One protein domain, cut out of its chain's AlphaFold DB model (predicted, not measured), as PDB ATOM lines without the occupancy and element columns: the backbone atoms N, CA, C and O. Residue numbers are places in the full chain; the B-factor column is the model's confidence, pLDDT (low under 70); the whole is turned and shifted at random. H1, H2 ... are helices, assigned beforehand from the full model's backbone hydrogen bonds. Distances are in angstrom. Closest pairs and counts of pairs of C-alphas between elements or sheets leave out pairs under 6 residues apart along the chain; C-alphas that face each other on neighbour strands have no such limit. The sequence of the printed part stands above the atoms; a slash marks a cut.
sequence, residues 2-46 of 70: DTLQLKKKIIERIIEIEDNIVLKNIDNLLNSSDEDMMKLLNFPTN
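AT A GLANCE: This is residues 2 to 46 of the 70 residues of an uncharacterized protein of Lutibacter sp (UniProt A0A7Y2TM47). Three helices are strung as a loose, open zigzag: H1 and H2 make a V that is closed near their link, and H3 turns off at a steep tilt past the far end of H2. H1 is one outlying arm, with residues 2 to 13 sticking out free, and residues 42 to 46 make a tail after H3. The printed part has 45 residues with three named helices, in the order H1, H2, H3, and no named strand; its class is all helix. The whole is loose, with a radius of gyration of the C-alphas of 12.1 A, and the C-alphas span 29 by 25 by 22 A along their three main axes.

IN THESE COORDINATES: The printed part begins at Asp 2. H1, the longest helix with 13 residues, takes residues 3 to 15, from C-alpha 3 at (37.322, 48.840, -13.807) to C-alpha 15 at (39.107, 60.649, -28.266), a length of 18.8 A. H2 takes residues 20 to 30, 11 residues, and is 15.2 A long; its C-alpha 20 is at (43.393, 58.286, -38.456). H3 takes residues 34 to 41, 8 residues, is 10.3 A long and ends with C-alpha 41 at (50.322, 42.772, -26.536).

HOW THE PARTS SIT: H1 and H2 are close but not clearly touching, with the closest C-alphas, those of Ile 14 and Leu 23, 7.6 A apart. They run opposite ways at a shallow tilt of 26 degrees, and their centres are 15.6 A apart. H2 and H3 are close but not clearly touching, with the closest C-alphas, those of Leu 29 and Met 37, 6.4 A apart. They run opposite ways at a steep tilt of 45 degrees, and their centres are 14.4 A apart. H1 and H3 are apart. Residues 2 to 13, of which 3 to 13 belong to H1, stand free, and residues 16 to 21 stand free too. In H1, H2 and H3 every backbone O i to N i+4 pair is within hydrogen-bond range.

THE WHOLE: The two C-alphas farthest apart, those of Leu 4 and Asn 46, are 31.3 A from each other, and the first and last printed C-alphas, those of Asp 2 and Asn 46, are 30.7 A apart. The printed part has no cut. The links from H1 to H2, 4 residues, and from H2 to H3, 3 residues, are both tight. The mean pLDDT of the printed part is 82.8; it is 94 for H1, 87 for H2 and 71 for H3. The model's confidence is low, under 70, at residues 39 to 46, of which 39 to 41 belong to H3.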
ATOM      1  N   ASP A   2      39.166  51.546 -10.123       92.81
ATOM      2  CA  ASP A   2      38.203  50.491 -10.447       92.81
ATOM      3  C   ASP A   2      38.089  50.296 -11.972       92.81
ATOM      4  O   ASP A   2      38.557  51.114 -12.771       92.81
ATOM      5  N   THR A   3      37.477  49.188 -12.388       93.31
ATOM      6  CA  THR A   3      37.322  48.840 -13.807       93.31
ATOM      7  C   THR A   3      36.567  49.913 -14.596       93.31
ATOM      8  O   THR A   3      36.845  50.128 -15.775       93.31
ATOM      9  N   LEU A   4      35.614  50.605 -13.967       93.62
ATOM     10  CA  LEU A   4      34.813  51.637 -14.616       93.62
ATOM     11  C   LEU A   4      35.652  52.894 -14.884       93.62
ATOM     12  O   LEU A   4      35.587  53.460 -15.974       93.62
ATOM     13  N   GLN A   5      36.474  53.298 -13.919       93.56
ATOM     14  CA  GLN A   5      37.429  54.397 -14.044       93.56
ATOM     15  C   GLN A   5      38.471  54.111 -15.132       93.56
ATOM     16  O   GLN A   5      38.813  55.006 -15.902       93.56
ATOM     17  N   LEU A   6      38.936  52.861 -15.248       92.19
ATOM     18  CA  LEU A   6      39.868  52.447 -16.303       92.19
ATOM     19  C   LEU A   6      39.280  52.560 -17.700       92.19
ATOM     20  O   LEU A   6      39.908  53.155 -18.573       92.19
ATOM     21  N   LYS A   7      38.056  52.070 -17.889       91.81
ATOM     22  CA  LYS A   7      37.361  52.196 -19.173       91.81
ATOM     23  C   LYS A   7      37.194  53.660 -19.580       91.81
ATOM     24  O   LYS A   7      37.495  54.003 -20.717       91.81
ATOM     25  N   LYS A   8      36.780  54.525 -18.648       95.81
ATOM     26  CA  LYS A   8      36.613  55.965 -18.911       95.81
ATOM     27  C   LYS A   8      37.913  56.624 -19.363       95.81
ATOM     28  O   LYS A   8      37.931  57.246 -20.416       95.81
ATOM     29  N   LYS A   9      39.007  56.400 -18.631       94.12
ATOM     30  CA  LYS A   9      40.313  56.990 -18.953       94.12
ATOM     31  C   LYS A   9      40.846  56.546 -20.321       94.12
ATOM     32  O   LYS A   9      41.455  57.340 -21.031       94.12
ATOM     33  N   ILE A  10      40.631  55.282 -20.696       91.69
ATOM     34  CA  ILE A  10      41.032  54.766 -22.016       91.69
ATOM     35  C   ILE A  10      40.220  55.446 -23.125       91.69
ATOM     36  O   ILE A  10      40.801  55.882 -24.113       91.69
ATOM     37  N   ILE A  11      38.902  55.581 -22.949       93.81
ATOM     38  CA  ILE A  11      38.030  56.251 -23.924       93.81
ATOM     39  C   ILE A  11      38.424  57.723 -24.089       93.81
ATOM     40  O   ILE A  11      38.590  58.173 -25.217       93.81
ATOM     41  N   GLU A  12      38.625  58.449 -22.984       96.00
ATOM     42  CA  GLU A  12      39.087  59.846 -23.004       96.00
ATOM     43  C   GLU A  12      40.380  59.984 -23.814       96.00
ATOM     44  O   GLU A  12      40.459  60.813 -24.715       96.00
ATOM     45  N   ARG A  13      41.354  59.096 -23.579       93.25
ATOM     46  CA  ARG A  13      42.618  59.116 -24.314       93.25
ATOM     47  C   ARG A  13      42.454  58.821 -25.806       93.25
ATOM     48  O   ARG A  13      43.160  59.427 -26.603       93.25
ATOM     49  N   ILE A  14      41.574  57.891 -26.187       93.06
ATOM     50  CA  ILE A  14      41.322  57.555 -27.600       93.06
ATOM     51  C   ILE A  14      40.691  58.744 -28.334       93.06
ATOM     52  O   ILE A  14      41.058  59.009 -29.473       93.06
ATOM     53  N   ILE A  15      39.785  59.479 -27.681       93.62
ATOM     54  CA  ILE A  15      39.107  60.649 -28.266       93.62
ATOM     55  C   ILE A  15      40.092  61.787 -28.586       93.62
ATOM     56  O   ILE A  15      39.874  62.534 -29.532       93.62
ATOM     57  N   GLU A  16      41.184  61.908 -27.832       95.56
ATOM     58  CA  GLU A  16      42.236  62.908 -28.069       95.56
ATOM     59  C   GLU A  16      43.170  62.570 -29.247       95.56
ATOM     60  O   GLU A  16      44.051  63.364 -29.578       95.56
ATOM     61  N   ILE A  17      43.062  61.381 -29.848       92.00
ATOM     62  CA  ILE A  17      43.926  60.974 -30.961       92.00
ATOM     63  C   ILE A  17      43.347  61.516 -32.268       92.00
ATOM     64  O   ILE A  17      42.262  61.124 -32.684       92.00
ATOM     65  N   GLU A  18      44.107  62.369 -32.952       93.12
ATOM     66  CA  GLU A  18      43.712  62.941 -34.250       93.12
ATOM     67  C   GLU A  18      44.205  62.114 -35.455       93.12
ATOM     68  O   GLU A  18      43.687  62.244 -36.564       93.12
ATOM     69  N   ASP A  19      45.200  61.241 -35.258       91.19
ATOM     70  CA  ASP A  19      45.771  60.413 -36.325       91.19
ATOM     71  C   ASP A  19      44.842  59.240 -36.692       91.19
ATOM     72  O   ASP A  19      44.654  58.282 -35.936       91.19
ATOM     73  N   ASN A  20      44.301  59.292 -37.910       89.62
ATOM     74  CA  ASN A  20      43.393  58.286 -38.456       89.62
ATOM     75  C   ASN A  20      44.027  56.884 -38.595       89.62
ATOM     76  O   ASN A  20      43.339  55.874 -38.451       89.62
ATOM     77  N   ILE A  21      45.332  56.786 -38.867       88.81
ATOM     78  CA  ILE A  21      46.031  55.494 -38.957       88.81
ATOM     79  C   ILE A  21      46.085  54.850 -37.571       88.81
ATOM     80  O   ILE A  21      45.815  53.655 -37.427       88.81
ATOM     81  N   VAL A  22      46.384  55.646 -36.543       83.19
ATOM     82  CA  VAL A  22      46.411  55.178 -35.151       83.19
ATOM     83  C   VAL A  22      45.018  54.729 -34.708       83.19
ATOM     84  O   VAL A  22      44.881  53.624 -34.181       83.19
ATOM     85  N   LEU A  23      43.977  55.517 -34.990       89.94
ATOM     86  CA  LEU A  23      42.590  55.155 -34.678       89.94
ATOM     87  C   LEU A  23      42.157  53.851 -35.360       89.94
ATOM     88  O   LEU A  23      41.562  52.990 -34.715       89.94
ATOM     89  N   LYS A  24      42.514  53.654 -36.634       88.50
ATOM     90  CA  LYS A  24      42.209  52.420 -37.374       88.50
ATOM     91  C   LYS A  24      42.898  51.190 -36.779       88.50
ATOM     92  O   LYS A  24      42.323  50.106 -36.749       88.50
ATOM     93  N   ASN A  25      44.126  51.343 -36.291       83.56
ATOM     94  CA  ASN A  25      44.833  50.250 -35.626       83.56
ATOM     95  C   ASN A  25      44.214  49.914 -34.263       83.56
ATOM     96  O   ASN A  25      44.123  48.738 -33.916       83.56
ATOM     97  N   ILE A  26      43.753  50.922 -33.515       87.19
ATOM     98  CA  ILE A  26      43.014  50.725 -32.260       87.19
ATOM     99  C   ILE A  26      41.685  50.010 -32.525       87.19
ATOM    100  O   ILE A  26      41.359  49.069 -31.810       87.19
ATOM    101  N   ASP A  27      40.952  50.398 -33.569       87.88
ATOM    102  CA  ASP A  27      39.711  49.732 -33.977       87.88
ATOM    103  C   ASP A  27      39.946  48.249 -34.313       87.88
ATOM    104  O   ASP A  27      39.269  47.367 -33.789       87.88
ATOM    105  N   ASN A  28      40.985  47.946 -35.097       85.81
ATOM    106  CA  ASN A  28      41.370  46.563 -35.387       85.81
ATOM    107  C   ASN A  28      41.727  45.772 -34.118       85.81
ATOM    108  O   ASN A  28      41.375  44.599 -34.010       85.81
ATOM    109  N   LEU A  29      42.422  46.399 -33.163       84.06
ATOM    110  CA  LEU A  29      42.792  45.764 -31.899       84.06
ATOM    111  C   LEU A  29      41.550  45.457 -31.053       84.06
ATOM    112  O   LEU A  29      41.394  44.329 -30.596       84.06
ATOM    113  N   LEU A  30      40.654  46.429 -30.875       84.94
ATOM    114  CA  LEU A  30      39.457  46.284 -30.042       84.94
ATOM    115  C   LEU A  30      38.430  45.306 -30.627       84.94
ATOM    116  O   LEU A  30      37.669  44.710 -29.868       84.94
ATOM    117  N   ASN A  31      38.428  45.123 -31.949       85.44
ATOM    118  CA  ASN A  31      37.578  44.149 -32.638       85.44
ATOM    119  C   ASN A  31      38.244  42.773 -32.830       85.44
ATOM    120  O   ASN A  31      37.630  41.873 -33.407       85.44
ATOM    121  N   SER A  32      39.490  42.594 -32.383       84.56
ATOM    122  CA  SER A  32      40.168  41.295 -32.414       84.56
ATOM    123  C   SER A  32      39.757  40.424 -31.225       84.56
ATOM    124  O   SER A  32      39.247  40.919 -30.219       84.56
ATOM    125  N   SER A  33      39.941  39.107 -31.344       82.19
ATOM    126  CA  SER A  33      39.649  38.201 -30.233       82.19
ATOM    127  C   SER A  33      40.599  38.458 -29.058       82.19
ATOM    128  O   SER A  33      41.732  38.897 -29.257       82.19
ATOM    129  N   ASP A  34      40.180  38.137 -27.833       77.12
ATOM    130  CA  ASP A  34      41.041  38.282 -26.648       77.12
ATOM    131  C   ASP A  34      42.367  37.508 -26.796       77.12
ATOM    132  O   ASP A  34      43.415  37.947 -26.319       77.12
ATOM    133  N   GLU A  35      42.344  36.371 -27.500       76.19
ATOM    134  CA  GLU A  35      43.537  35.569 -27.782       76.19
ATOM    135  C   GLU A  35      44.483  36.276 -28.769       76.19
ATOM    136  O   GLU A  35      45.705  36.247 -28.601       76.19
ATOM    137  N   ASP A  36      43.930  36.951 -29.776       74.06
ATOM    138  CA  ASP A  36      44.701  37.723 -30.750       74.06
ATOM    139  C   ASP A  36      45.242  39.021 -30.138       74.06
ATOM    140  O   ASP A  36      46.403  39.367 -30.370       74.06
ATOM    141  N   MET A  37      44.473  39.683 -29.266       71.50
ATOM    142  CA  MET A  37      44.956  40.817 -28.471       71.50
ATOM    143  C   MET A  37      46.127  40.417 -27.583       71.50
ATOM    144  O   MET A  37      47.143  41.108 -27.561       71.50
ATOM    145  N   MET A  38      46.028  39.289 -26.873       72.62
ATOM    146  CA  MET A  38      47.123  38.779 -26.044       72.62
ATOM    147  C   MET A  38      48.386  38.547 -26.877       72.62
ATOM    148  O   MET A  38      49.476  38.902 -26.441       72.62
ATOM    149  N   LYS A  39      48.264  38.007 -28.096       68.00
ATOM    150  CA  LYS A  39      49.411  37.838 -29.004       68.00
ATOM    151  C   LYS A  39      50.014  39.184 -29.406       68.00
ATOM    152  O   LYS A  39      51.232  39.315 -29.354       68.00
ATOM    153  N   LEU A  40      49.192  40.180 -29.749       66.69
ATOM    154  CA  LEU A  40      49.626  41.536 -30.120       66.69
ATOM    155  C   LEU A  40      50.275  42.305 -28.960       66.69
ATOM    156  O   LEU A  40      51.260  43.004 -29.169       66.69
ATOM    157  N   LEU A  41      49.761  42.154 -27.741       65.31
ATOM    158  CA  LEU A  41      50.322  42.772 -26.536       65.31
ATOM    159  C   LEU A  41      51.600  42.063 -26.063       65.31
ATOM    160  O   LEU A  41      52.483  42.704 -25.501       65.31
ATOM    161  N   ASN A  42      51.716  40.760 -26.331       64.62
ATOM    162  CA  ASN A  42      52.921  39.973 -26.071       64.62
ATOM    163  C   ASN A  42      53.957  40.065 -27.206       64.62
ATOM    164  O   ASN A  42      55.028  39.462 -27.093       64.62
ATOM    165  N   PHE A  43      53.685  40.804 -28.293       54.16
ATOM    166  CA  PHE A  43      54.718  41.100 -29.281       54.16
ATOM    167  C   PHE A  43      55.771  42.000 -28.622       54.16
ATOM    168  O   PHE A  43      55.434  43.086 -28.145       54.16
ATOM    169  N   PRO A  44      57.052  41.593 -28.590       49.97
ATOM    170  CA  PRO A  44      58.089  42.401 -27.976       49.97
ATOM    171  C   PRO A  44      58.167  43.739 -28.712       49.97
ATOM    172  O   PRO A  44      58.457  43.798 -29.910       49.97
ATOM    173  N   THR A  45      57.954  44.824 -27.971       52.75
ATOM    174  CA  THR A  45      58.043  46.227 -28.407       52.75
ATOM    175  C   THR A  45      59.432  46.628 -28.931       52.75
ATOM    176  O   THR A  45      59.635  47.771 -29.332       52.75
ATOM    177  N   ASN A  46      60.377  45.684 -29.021       45.00
ATOM    178  CA  ASN A  46      61.737  45.827 -29.554       45.00
ATOM    179  C   ASN A  46      61.807  46.309 -31.017       45.00
ATOM    180  O   ASN A  46      62.896  46.600 -31.503       45.00
TER     181      ASN A  46